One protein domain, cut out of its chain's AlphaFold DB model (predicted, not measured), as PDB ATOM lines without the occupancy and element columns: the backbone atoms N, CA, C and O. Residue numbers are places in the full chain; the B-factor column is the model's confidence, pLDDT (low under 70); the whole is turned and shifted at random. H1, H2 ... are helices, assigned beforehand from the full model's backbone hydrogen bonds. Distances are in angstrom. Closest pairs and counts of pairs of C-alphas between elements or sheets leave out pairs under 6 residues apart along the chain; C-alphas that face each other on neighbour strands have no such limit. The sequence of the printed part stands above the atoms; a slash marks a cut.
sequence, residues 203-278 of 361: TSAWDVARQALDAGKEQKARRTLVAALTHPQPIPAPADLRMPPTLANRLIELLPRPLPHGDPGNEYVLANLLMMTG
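AT A GLANCE: This is residues 203 to 278 of the 361 residues of the protein "Peptidase M50 family protein" of Ilumatobacter coccineus (strain NBRC 103263 / KCTC 29153 / YM16-304) (UniProt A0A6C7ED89). H1 and H2 lie side by side as a helical hairpin that makes one wall of the body, and H4 and H3 make two further sides of a rough triangle with it. H4 begins near the last residues of H2 and slants away from the hairpin to H3, which stands crosswise to H1 and H2. The printed part has 76 residues with four named helices, H1 to H4 in chain order, and no named strand; the class is all helix. It is compact, with a radius of gyration of the C-alphas of 10.9 A, and rounded, spanning 28 by 25 by 24 A.

IN THESE COORDINATES: H2, residues 218 to 230, and H4, residues 264 to 276, are the longest, each 18.3 A from first to last C-alpha. H2 begins with C-alpha 218 at (10.354, 25.395, -57.163). H4 ends with C-alpha 276 at (27.497, 23.566, -43.479). H1, residues 205 to 214, is 14.2 A long and begins with C-alpha 205 at (10.314, 31.603, -44.726). H3, residues 245 to 253, is 12.3 A long.

HOW THE PARTS SIT: H2 touches H1 at a shallow tilt of 12 degrees, opposite ways; their closest C-alphas, of Ala 221 and Ala 209, are 4.1 A apart. H2, with residues 228 to 229 alone, and H4, with residues 266 to 267 alone, only just touch, only at their ends, with 3 pairs of C-alphas within 8 A; the closest are Leu 229 and Asn 266, 5.5 A. H4 touches H3 at a steep tilt of 58 degrees, opposite ways, closest at the C-alphas of Leu 273 and Ala 248, 6.0 A. H1 and H3 only just touch, with 3 such pairs, about perpendicular at 84 degrees; the closest C-alphas are those of Arg 210 and Leu 251, 7.3 A. H1 and H4 are apart. In H1, H2, H3 and H4 every O i to N i+4 pair is within hydrogen-bond range.

THE WHOLE: The C-alphas farthest apart, of Gly 216 and Pro 264, are 28.2 A from each other. The printed part has no cut. The H2 to H3 link, residues 231 to 244, is long. Mean pLDDT of the printed part is 88.4; residues 203 and 235 are under 70.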
ATOM      1  N   THR A 203       5.761  30.076 -39.536       63.06
ATOM      2  CA  THR A 203       6.472  29.141 -40.399       63.06
ATOM      3  C   THR A 203       7.567  29.990 -40.984       63.06
ATOM      4  O   THR A 203       7.252  30.958 -41.680       63.06
ATOM      5  N   SER A 204       8.815  29.702 -40.616       77.38
ATOM      6  CA  SER A 204       9.937  30.474 -41.119       77.38
ATOM      7  C   SER A 204       9.856  30.486 -42.641       77.38
ATOM      8  O   SER A 204       9.339  29.551 -43.269       77.38
ATOM      9  N   ALA A 205      10.336  31.551 -43.272       85.44
ATOM     10  CA  ALA A 205      10.314  31.603 -44.726       85.44
ATOM     11  C   ALA A 205      11.091  30.419 -45.346       85.44
ATOM     12  O   ALA A 205      10.705  29.915 -46.404       85.44
ATOM     13  N   TRP A 206      12.102  29.905 -44.637       87.38
ATOM     14  CA  TRP A 206      12.834  28.680 -44.965       87.38
ATOM     15  C   TRP A 206      11.962  27.424 -44.895       87.38
ATOM     16  O   TRP A 206      11.994  26.610 -45.818       87.38
ATOM     17  N   ASP A 207      11.111  27.288 -43.878       86.62
ATOM     18  CA  ASP A 207      10.146  26.193 -43.765       86.62
ATOM     19  C   ASP A 207       9.085  26.237 -44.865       86.62
ATOM     20  O   ASP A 207       8.726  25.201 -45.430       86.62
ATOM     21  N   VAL A 208       8.600  27.434 -45.209       86.94
ATOM     22  CA  VAL A 208       7.658  27.622 -46.321       86.94
ATOM     23  C   VAL A 208       8.318  27.275 -47.656       86.94
ATOM     24  O   VAL A 208       7.692  26.629 -48.500       86.94
ATOM     25  N   ALA A 209       9.573  27.680 -47.860       89.69
ATOM     26  CA  ALA A 209      10.330  27.353 -49.063       89.69
ATOM     27  C   ALA A 209      10.591  25.847 -49.181       89.69
ATOM     28  O   ALA A 209      10.368  25.273 -50.245       89.69
ATOM     29  N   ARG A 210      10.966  25.197 -48.077       88.94
ATOM     30  CA  ARG A 210      11.135  23.744 -47.962       88.94
ATOM     31  C   ARG A 210       9.860  22.990 -48.325       88.94
ATOM     32  O   ARG A 210       9.884  22.159 -49.223       88.94
ATOM     33  N   GLN A 211       8.724  23.351 -47.724       88.56
ATOM     34  CA  GLN A 211       7.428  22.742 -48.058       88.56
ATOM     35  C   GLN A 211       7.036  22.967 -49.524       88.56
ATOM     36  O   GLN A 211       6.460  22.087 -50.160       88.56
ATOM     37  N   ALA A 212       7.325  24.148 -50.076       89.31
ATOM     38  CA  ALA A 212       7.069  24.426 -51.484       89.31
ATOM     39  C   ALA A 212       7.951  23.566 -52.401       89.31
ATOM     40  O   ALA A 212       7.446  23.053 -53.397       89.31
ATOM     41  N   LEU A 213       9.223  23.375 -52.053       89.94
ATOM     42  CA  LEU A 213      10.155  22.522 -52.785       89.94
ATOM     43  C   LEU A 213       9.746  21.042 -52.723       89.94
ATOM     44  O   LEU A 213       9.729  20.377 -53.756       89.94
ATOM     45  N   ASP A 214       9.349  20.548 -51.549       88.31
ATOM     46  CA  ASP A 214       8.842  19.179 -51.372       88.31
ATOM     47  C   ASP A 214       7.546  18.943 -52.166       88.31
ATOM     48  O   ASP A 214       7.306  17.852 -52.677       88.31
ATOM     49  N   ALA A 215       6.734  19.989 -52.341       88.50
ATOM     50  CA  ALA A 215       5.538  19.970 -53.181       88.50
ATOM     51  C   ALA A 215       5.818  20.180 -54.687       88.50
ATOM     52  O   ALA A 215       4.872  20.400 -55.447       88.50
ATOM     53  N   GLY A 216       7.086  20.190 -55.124       90.50
ATOM     54  CA  GLY A 216       7.484  20.404 -56.524       90.50
ATOM     55  C   GLY A 216       7.276  21.835 -57.041       90.50
ATOM     56  O   GLY A 216       7.314  22.082 -58.244       90.50
ATOM     57  N   LYS A 217       7.029  22.807 -56.156       92.88
ATOM     58  CA  LYS A 217       6.759  24.215 -56.493       92.88
ATOM     59  C   LYS A 217       8.030  25.056 -56.382       92.88
ATOM     60  O   LYS A 217       8.089  26.002 -55.592       92.88
ATOM     61  N   GLU A 218       9.032  24.748 -57.200       92.81
ATOM     62  CA  GLU A 218      10.354  25.395 -57.163       92.81
ATOM     63  C   GLU A 218      10.287  26.920 -57.301       92.81
ATOM     64  O   GLU A 218      10.910  27.649 -56.530       92.81
ATOM     65  N   GLN A 219       9.462  27.438 -58.218       92.94
ATOM     66  CA  GLN A 219       9.334  28.886 -58.412       92.94
ATOM     67  C   GLN A 219       8.750  29.594 -57.180       92.94
ATOM     68  O   GLN A 219       9.131  30.726 -56.876       92.94
ATOM     69  N   LYS A 220       7.844  28.931 -56.448       91.44
ATOM     70  CA  LYS A 220       7.310  29.454 -55.186       91.44
ATOM     71  C   LYS A 220       8.395  29.445 -54.113       91.44
ATOM     72  O   LYS A 220       8.580  30.467 -53.466       91.44
ATOM     73  N   ALA A 221       9.126  28.338 -53.972       91.88
ATOM     74  CA  ALA A 221      10.237  28.229 -53.029       91.88
ATOM     75  C   ALA A 221      11.286  29.328 -53.270       91.88
ATOM     76  O   ALA A 221      11.612  30.077 -52.352       91.88
ATOM     77  N   ARG A 222      11.708  29.517 -54.527       94.25
ATOM     78  CA  ARG A 222      12.631  30.585 -54.935       94.25
ATOM     79  C   ARG A 222      12.126  31.975 -54.550       94.25
ATOM     80  O   ARG A 222      12.867  32.744 -53.947       94.25
ATOM     81  N   ARG A 223      10.875  32.310 -54.889       93.19
ATOM     82  CA  ARG A 223      10.288  33.622 -54.556       93.19
ATOM     83  C   ARG A 223      10.251  33.858 -53.047       93.19
ATOM     84  O   ARG A 223      10.584  34.955 -52.613       93.19
ATOM     85  N   THR A 224       9.889  32.839 -52.269       91.69
ATOM     86  CA  THR A 224       9.866  32.920 -50.805       91.69
ATOM     87  C   THR A 224      11.257  33.183 -50.235       91.69
ATOM     88  O   THR A 224      11.398  34.086 -49.418       91.69
ATOM     89  N   LEU A 225      12.285  32.454 -50.684       92.62
ATOM     90  CA  LEU A 225      13.655  32.638 -50.192       92.62
ATOM     91  C   LEU A 225      14.224  34.015 -50.550       92.62
ATOM     92  O   LEU A 225      14.822  34.671 -49.704       92.62
ATOM     93  N   VAL A 226      14.001  34.485 -51.782       93.88
ATOM     94  CA  VAL A 226      14.428  35.833 -52.193       93.88
ATOM     95  C   VAL A 226      13.727  36.895 -51.348       93.88
ATOM     96  O   VAL A 226      14.380  37.797 -50.838       93.88
ATOM     97  N   ALA A 227      12.412  36.773 -51.144       91.06
ATOM     98  CA  ALA A 227      11.674  37.711 -50.305       91.06
ATOM     99  C   ALA A 227      12.196  37.726 -48.860       91.06
ATOM    100  O   ALA A 227      12.341  38.807 -48.293       91.06
ATOM    101  N   ALA A 228      12.523  36.552 -48.310       90.31
ATOM    102  CA  ALA A 228      13.048  36.396 -46.958       90.31
ATOM    103  C   ALA A 228      14.415  37.050 -46.758       90.31
ATOM    104  O   ALA A 228      14.683  37.589 -45.694       90.31
ATOM    105  N   LEU A 229      15.272  36.985 -47.777       91.12
ATOM    106  CA  LEU A 229      16.624  37.535 -47.724       91.12
ATOM    107  C   LEU A 229      16.657  39.034 -48.027       91.12
ATOM    108  O   LEU A 229      17.589  39.701 -47.603       91.12
ATOM    109  N   THR A 230      15.673  39.561 -48.761       91.19
ATOM    110  CA  THR A 230      15.656  40.961 -49.219       91.19
ATOM    111  C   THR A 230      14.819  41.896 -48.348       91.19
ATOM    112  O   THR A 230      15.107  43.088 -48.302       91.19
ATOM    113  N   HIS A 231      13.787  41.395 -47.670       86.81
ATOM    114  CA  HIS A 231      12.880  42.228 -46.874       86.81
ATOM    115  C   HIS A 231      12.933  41.836 -45.400       86.81
ATOM    116  O   HIS A 231      13.007  40.638 -45.134       86.81
ATOM    117  N   PRO A 232      12.781  42.794 -44.464       78.25
ATOM    118  CA  PRO A 232      12.717  42.502 -43.037       78.25
ATOM    119  C   PRO A 232      11.695  41.406 -42.722       78.25
ATOM    120  O   PRO A 232      10.515  41.527 -43.071       78.25
ATOM    121  N   GLN A 233      12.147  40.338 -42.072       77.19
ATOM    122  CA  GLN A 233      11.318  39.214 -41.648       77.19
ATOM    123  C   GLN A 233      11.278  39.096 -40.119       77.19
ATOM    124  O   GLN A 233      12.137  39.626 -39.413       77.19
ATOM    125  N   PRO A 234      10.298  38.356 -39.573       70.88
ATOM    126  CA  PRO A 234      10.397  37.849 -38.211       70.88
ATOM    127  C   PRO A 234      11.701  37.066 -38.006       70.88
ATOM    128  O   PRO A 234      12.210  36.444 -38.940       70.88
ATOM    129  N   ILE A 235      12.202  37.064 -36.768       67.94
ATOM    130  CA  ILE A 235      13.434  36.365 -36.380       67.94
ATOM    131  C   ILE A 235      13.387  34.908 -36.885       67.94
ATOM    132  O   ILE A 235      12.405  34.211 -36.599       67.94
ATOM    133  N   PRO A 236      14.420  34.435 -37.612       71.88
ATOM    134  CA  PRO A 236      14.466  33.062 -38.102       71.88
ATOM    135  C   PRO A 236      14.342  32.034 -36.977       71.88
ATOM    136  O   PRO A 236      14.796  32.247 -35.848       71.88
ATOM    137  N   ALA A 237      13.741  30.887 -37.280       71.81
ATOM    138  CA  ALA A 237      13.537  29.846 -36.288       71.81
ATOM    139  C   ALA A 237      14.854  29.085 -36.033       71.81
ATOM    140  O   ALA A 237      15.586  28.792 -36.978       71.81
ATOM    141  N   PRO A 238      15.135  28.620 -34.798       73.06
ATOM    142  CA  PRO A 238      16.311  27.783 -34.527       73.06
ATOM    143  C   PRO A 238      16.382  26.499 -35.372       73.06
ATOM    144  O   PRO A 238      17.459  25.931 -35.552       73.06
ATOM    145  N   ALA A 239      15.237  26.023 -35.873       73.88
ATOM    146  CA  ALA A 239      15.149  24.876 -36.773       73.88
ATOM    147  C   ALA A 239      15.779  25.151 -38.150       73.88
ATOM    148  O   ALA A 239      16.322  24.224 -38.752       73.88
ATOM    149  N   ASP A 240      15.785  26.407 -38.604       78.69
ATOM    150  CA  ASP A 240      16.328  26.801 -39.909       78.69
ATOM    151  C   ASP A 240      17.845  26.573 -39.981       78.69
ATOM    152  O   ASP A 240      18.401  26.302 -41.040       78.69
ATOM    153  N   LEU A 241      18.525  26.599 -38.832       79.94
ATOM    154  CA  LEU A 241      19.963  26.346 -38.722       79.94
ATOM    155  C   LEU A 241      20.321  24.852 -38.719       79.94
ATOM    156  O   LEU A 241      21.491  24.506 -38.856       79.94
ATOM    157  N   ARG A 242      19.338  23.961 -38.527       79.44
ATOM    158  CA  ARG A 242      19.538  22.513 -38.318       79.44
ATOM    159  C   ARG A 242      19.031  21.668 -39.490       79.44
ATOM    160  O   ARG A 242      18.609  20.528 -39.300       79.44
ATOM    161  N   MET A 243      19.029  22.230 -40.697       83.81
ATOM    162  CA  MET A 243      18.586  21.515 -41.894       83.81
ATOM    163  C   MET A 243      19.614  20.460 -42.346       83.81
ATOM    164  O   MET A 243      20.814  20.687 -42.221       83.81
ATOM    165  N   PRO A 244      19.184  19.317 -42.915       88.75
ATOM    166  CA  PRO A 244      20.108  18.363 -43.527       88.75
ATOM    167  C   PRO A 244      20.919  19.011 -44.669       88.75
ATOM    168  O   PRO A 244      20.326  19.744 -45.469       88.75
ATOM    169  N   PRO A 245      22.225  18.710 -44.828       88.31
ATOM    170  CA  PRO A 245      23.063  19.323 -45.869       88.31
ATOM    171  C   PRO A 245      22.529  19.140 -47.298       88.31
ATOM    172  O   PRO A 245      22.622  20.042 -48.127       88.31
ATOM    173  N   THR A 246      21.904  17.994 -47.589       90.69
ATOM    174  CA  THR A 246      21.293  17.710 -48.897       90.69
ATOM    175  C   THR A 246      20.142  18.659 -49.219       90.69
ATOM    176  O   THR A 246      20.033  19.157 -50.337       90.69
ATOM    177  N   LEU A 247      19.292  18.947 -48.233       90.00
ATOM    178  CA  LEU A 247      18.193  19.890 -48.380       90.00
ATOM    179  C   LEU A 247      18.702  21.330 -48.472       90.00
ATOM    180  O   LEU A 247      18.216  22.092 -49.305       90.00
ATOM    181  N   ALA A 248      19.691  21.683 -47.648       91.81
ATOM    182  CA  ALA A 248      20.323  22.995 -47.686       91.81
ATOM    183  C   ALA A 248      20.871  23.302 -49.090       91.81
ATOM    184  O   ALA A 248      20.563  24.358 -49.638       91.81
ATOM    185  N   ASN A 249      21.575  22.352 -49.717       93.56
ATOM    186  CA  ASN A 249      22.070  22.502 -51.088       93.56
ATOM    187  C   ASN A 249      20.952  22.775 -52.095       93.56
ATOM    188  O   ASN A 249      21.035  23.754 -52.833       93.56
ATOM    189  N   ARG A 250      19.867  21.990 -52.064       93.62
ATOM    190  CA  ARG A 250      18.726  22.204 -52.969       93.62
ATOM    191  C   ARG A 250      18.098  23.587 -52.798       93.62
ATOM    192  O   ARG A 250      17.707  24.201 -53.781       93.62
ATOM    193  N   LEU A 251      17.987  24.092 -51.567       92.69
ATOM    194  CA  LEU A 251      17.444  25.432 -51.311       92.69
ATOM    195  C   LEU A 251      18.396  26.538 -51.785       92.69
ATOM    196  O   LEU A 251      17.937  27.527 -52.354       92.69
ATOM    197  N   ILE A 252      19.706  26.365 -51.591       94.00
ATOM    198  CA  ILE A 252      20.727  27.312 -52.058       94.00
ATOM    199  C   ILE A 252      20.749  27.375 -53.592       94.00
ATOM    200  O   ILE A 252      20.875  28.460 -54.154       94.00
ATOM    201  N   GLU A 253      20.592  26.245 -54.283       94.38
ATOM    202  CA  GLU A 253      20.559  26.176 -55.754       94.38
ATOM    203  C   GLU A 253      19.376  26.934 -56.377       94.38
ATOM    204  O   GLU A 253      19.465  27.379 -57.521       94.38
ATOM    205  N   LEU A 254      18.291  27.155 -55.627       94.00
ATOM    206  CA  LEU A 254      17.154  27.963 -56.083       94.00
ATOM    207  C   LEU A 254      17.439  29.472 -56.068       94.00
ATOM    208  O   LEU A 254      16.700  30.243 -56.693       94.00
ATOM    209  N   LEU A 255      18.449  29.920 -55.317       95.19
ATOM    210  CA  LEU A 255      18.740  31.339 -55.145       95.19
ATOM    211  C   LEU A 255      19.435  31.926 -56.386       95.19
ATOM    212  O   LEU A 255      20.301  31.286 -56.983       95.19
ATOM    213  N   PRO A 256      19.086  33.164 -56.784       94.06
ATOM    214  CA  PRO A 256      19.779  33.847 -57.869       94.06
ATOM    215  C   PRO A 256      21.227  34.192 -57.492       94.06
ATOM    216  O   PRO A 256      21.585  34.261 -56.316       94.06
ATOM    217  N   ARG A 257      22.046  34.459 -58.515       92.81
ATOM    218  CA  ARG A 257      23.378  35.056 -58.374       92.81
ATOM    219  C   ARG A 257      23.370  36.477 -58.955       92.81
ATOM    220  O   ARG A 257      22.856  36.634 -60.064       92.81
ATOM    221  N   PRO A 258      23.923  37.490 -58.256       92.31
ATOM    222  CA  PRO A 258      24.489  37.434 -56.897       92.31
ATOM    223  C   PRO A 258      23.434  37.094 -55.826       92.31
ATOM    224  O   PRO A 258      22.239  37.287 -56.052       92.31
ATOM    225  N   LEU A 259      23.878  36.546 -54.686       95.19
ATOM    226  CA  LEU A 259      22.972  36.131 -53.608       95.19
ATOM    227  C   LEU A 259      22.205  37.349 -53.049       95.19
ATOM    228  O   LEU A 259      22.811  38.405 -52.833       95.19
ATOM    229  N   PRO A 260      20.885  37.225 -52.809       94.31
ATOM    230  CA  PRO A 260      20.086  38.316 -52.259       94.31
ATOM    231  C   PRO A 260      20.498  38.623 -50.814       94.31
ATOM    232  O   PRO A 260      21.011  37.755 -50.116       94.31
ATOM    233  N   HIS A 261      20.283  39.860 -50.383       92.81
ATOM    234  CA  HIS A 261      20.638  40.398 -49.067       92.81
ATOM    235  C   HIS A 261      19.632  41.499 -48.688       92.81
ATOM    236  O   HIS A 261      18.919  41.989 -49.570       92.81
ATOM    237  N   GLY A 262      19.564  41.874 -47.407       88.44
ATOM    238  CA  GLY A 262      18.619  42.853 -46.861       88.44
ATOM    239  C   GLY A 262      18.106  42.536 -45.450       88.44
ATOM    240  O   GLY A 262      17.832  43.465 -44.695       88.44
ATOM    241  N   ASP A 263      17.996  41.258 -45.072       89.50
ATOM    242  CA  ASP A 263      17.541  40.834 -43.738       89.50
ATOM    243  C   ASP A 263      18.664  40.130 -42.942       89.50
ATOM    244  O   ASP A 263      19.011  38.991 -43.262       89.50
ATOM    245  N   PRO A 264      19.216  40.749 -41.879       86.56
ATOM    246  CA  PRO A 264      20.358  40.208 -41.134       86.56
ATOM    247  C   PRO A 264      20.150  38.796 -40.576       86.56
ATOM    248  O   PRO A 264      21.080  37.987 -40.558       86.56
ATOM    249  N   GLY A 265      18.932  38.476 -40.131       87.81
ATOM    250  CA  GLY A 265      18.621  37.162 -39.577       87.81
ATOM    251  C   GLY A 265      18.683  36.076 -40.647       87.81
ATOM    252  O   GLY A 265      19.334  35.046 -40.464       87.81
ATOM    253  N   ASN A 266      18.018  36.295 -41.779       90.69
ATOM    254  CA  ASN A 266      18.000  35.332 -42.876       90.69
ATOM    255  C   ASN A 266      19.344  35.271 -43.615       90.69
ATOM    256  O   ASN A 266      19.721  34.192 -44.077       90.69
ATOM    257  N   GLU A 267      20.093  36.376 -43.671       92.31
ATOM    258  CA  GLU A 267      21.477  36.385 -44.151       92.31
ATOM    259  C   GLU A 267      22.361  35.460 -43.300       92.31
ATOM    260  O   GLU A 267      23.101  34.641 -43.848       92.31
ATOM    261  N   TYR A 268      22.233  35.514 -41.970       90.94
ATOM    262  CA  TYR A 268      22.942  34.604 -41.069       90.94
ATOM    263  C   TYR A 268      22.567  33.133 -41.308       90.94
ATOM    264  O   TYR A 268      23.450  32.274 -41.379       90.94
ATOM    265  N   VAL A 269      21.273  32.833 -41.491       92.38
ATOM    266  CA  VAL A 269      20.829  31.469 -41.827       92.38
ATOM    267  C   VAL A 269      21.486  30.999 -43.122       92.38
ATOM    268  O   VAL A 269      22.103  29.935 -43.127       92.38
ATOM    269  N   LEU A 270      21.420  31.788 -44.199       94.38
ATOM    270  CA  LEU A 270      22.025  31.413 -45.478       94.38
ATOM    271  C   LEU A 270      23.545  31.231 -45.364       94.38
ATOM    272  O   LEU A 270      24.072  30.244 -45.873       94.38
ATOM    273  N   ALA A 271      24.242  32.129 -44.665       94.50
ATOM    274  CA  ALA A 271      25.679  32.014 -44.424       94.50
ATOM    275  C   ALA A 271      26.038  30.703 -43.699       94.50
ATOM    276  O   ALA A 271      26.964  29.995 -44.101       94.50
ATOM    277  N   ASN A 272      25.261  30.332 -42.676       93.50
ATOM    278  CA  ASN A 272      25.450  29.077 -41.954       93.50
ATOM    279  C   ASN A 272      25.164  27.855 -42.843       93.50
ATOM    280  O   ASN A 272      25.896  26.869 -42.777       93.50
ATOM    281  N   LEU A 273      24.131  27.915 -43.693       93.25
ATOM    282  CA  LEU A 273      23.823  26.839 -44.640       93.25
ATOM    283  C   LEU A 273      24.939  26.659 -45.678       93.25
ATOM    284  O   LEU A 273      25.326  25.523 -45.928       93.25
ATOM    285  N   LEU A 274      25.481  27.747 -46.238       95.06
ATOM    286  CA  LEU A 274      26.619  27.712 -47.167       95.06
ATOM    287  C   LEU A 274      27.843  27.035 -46.530       95.06
ATOM    288  O   LEU A 274      28.462  26.162 -47.133       95.06
ATOM    289  N   MET A 275      28.170  27.401 -45.291       93.94
ATOM    290  CA  MET A 275      29.292  26.812 -44.557       93.94
ATOM    291  C   MET A 275      29.047  25.325 -44.258       93.94
ATOM    292  O   MET A 275      29.916  24.496 -44.509       93.94
ATOM    293  N   MET A 276      27.851  24.959 -43.784       91.19
ATOM    294  CA  MET A 276      27.497  23.566 -43.479       91.19
ATOM    295  C   MET A 276      27.489  22.663 -44.721       91.19
ATOM    296  O   MET A 276      27.684  21.454 -44.600       91.19
ATOM    297  N   THR A 277      27.276  23.221 -45.914       94.00
ATOM    298  CA  THR A 277      27.373  22.479 -47.177       94.00
ATOM    299  C   THR A 277      28.776  22.483 -47.791       94.00
ATOM    300  O   THR A 277      28.955  21.975 -48.897       94.00
ATOM    301  N   GLY A 278      29.780  23.007 -47.079       93.50
ATOM    302  CA  GLY A 278      31.184  23.015 -47.498       93.50
ATOM    303  C   GLY A 278      31.568  24.162 -48.437       93.50
ATOM    304  O   GLY A 278      32.682  24.184 -48.955       93.50
TER     305      GLY A 278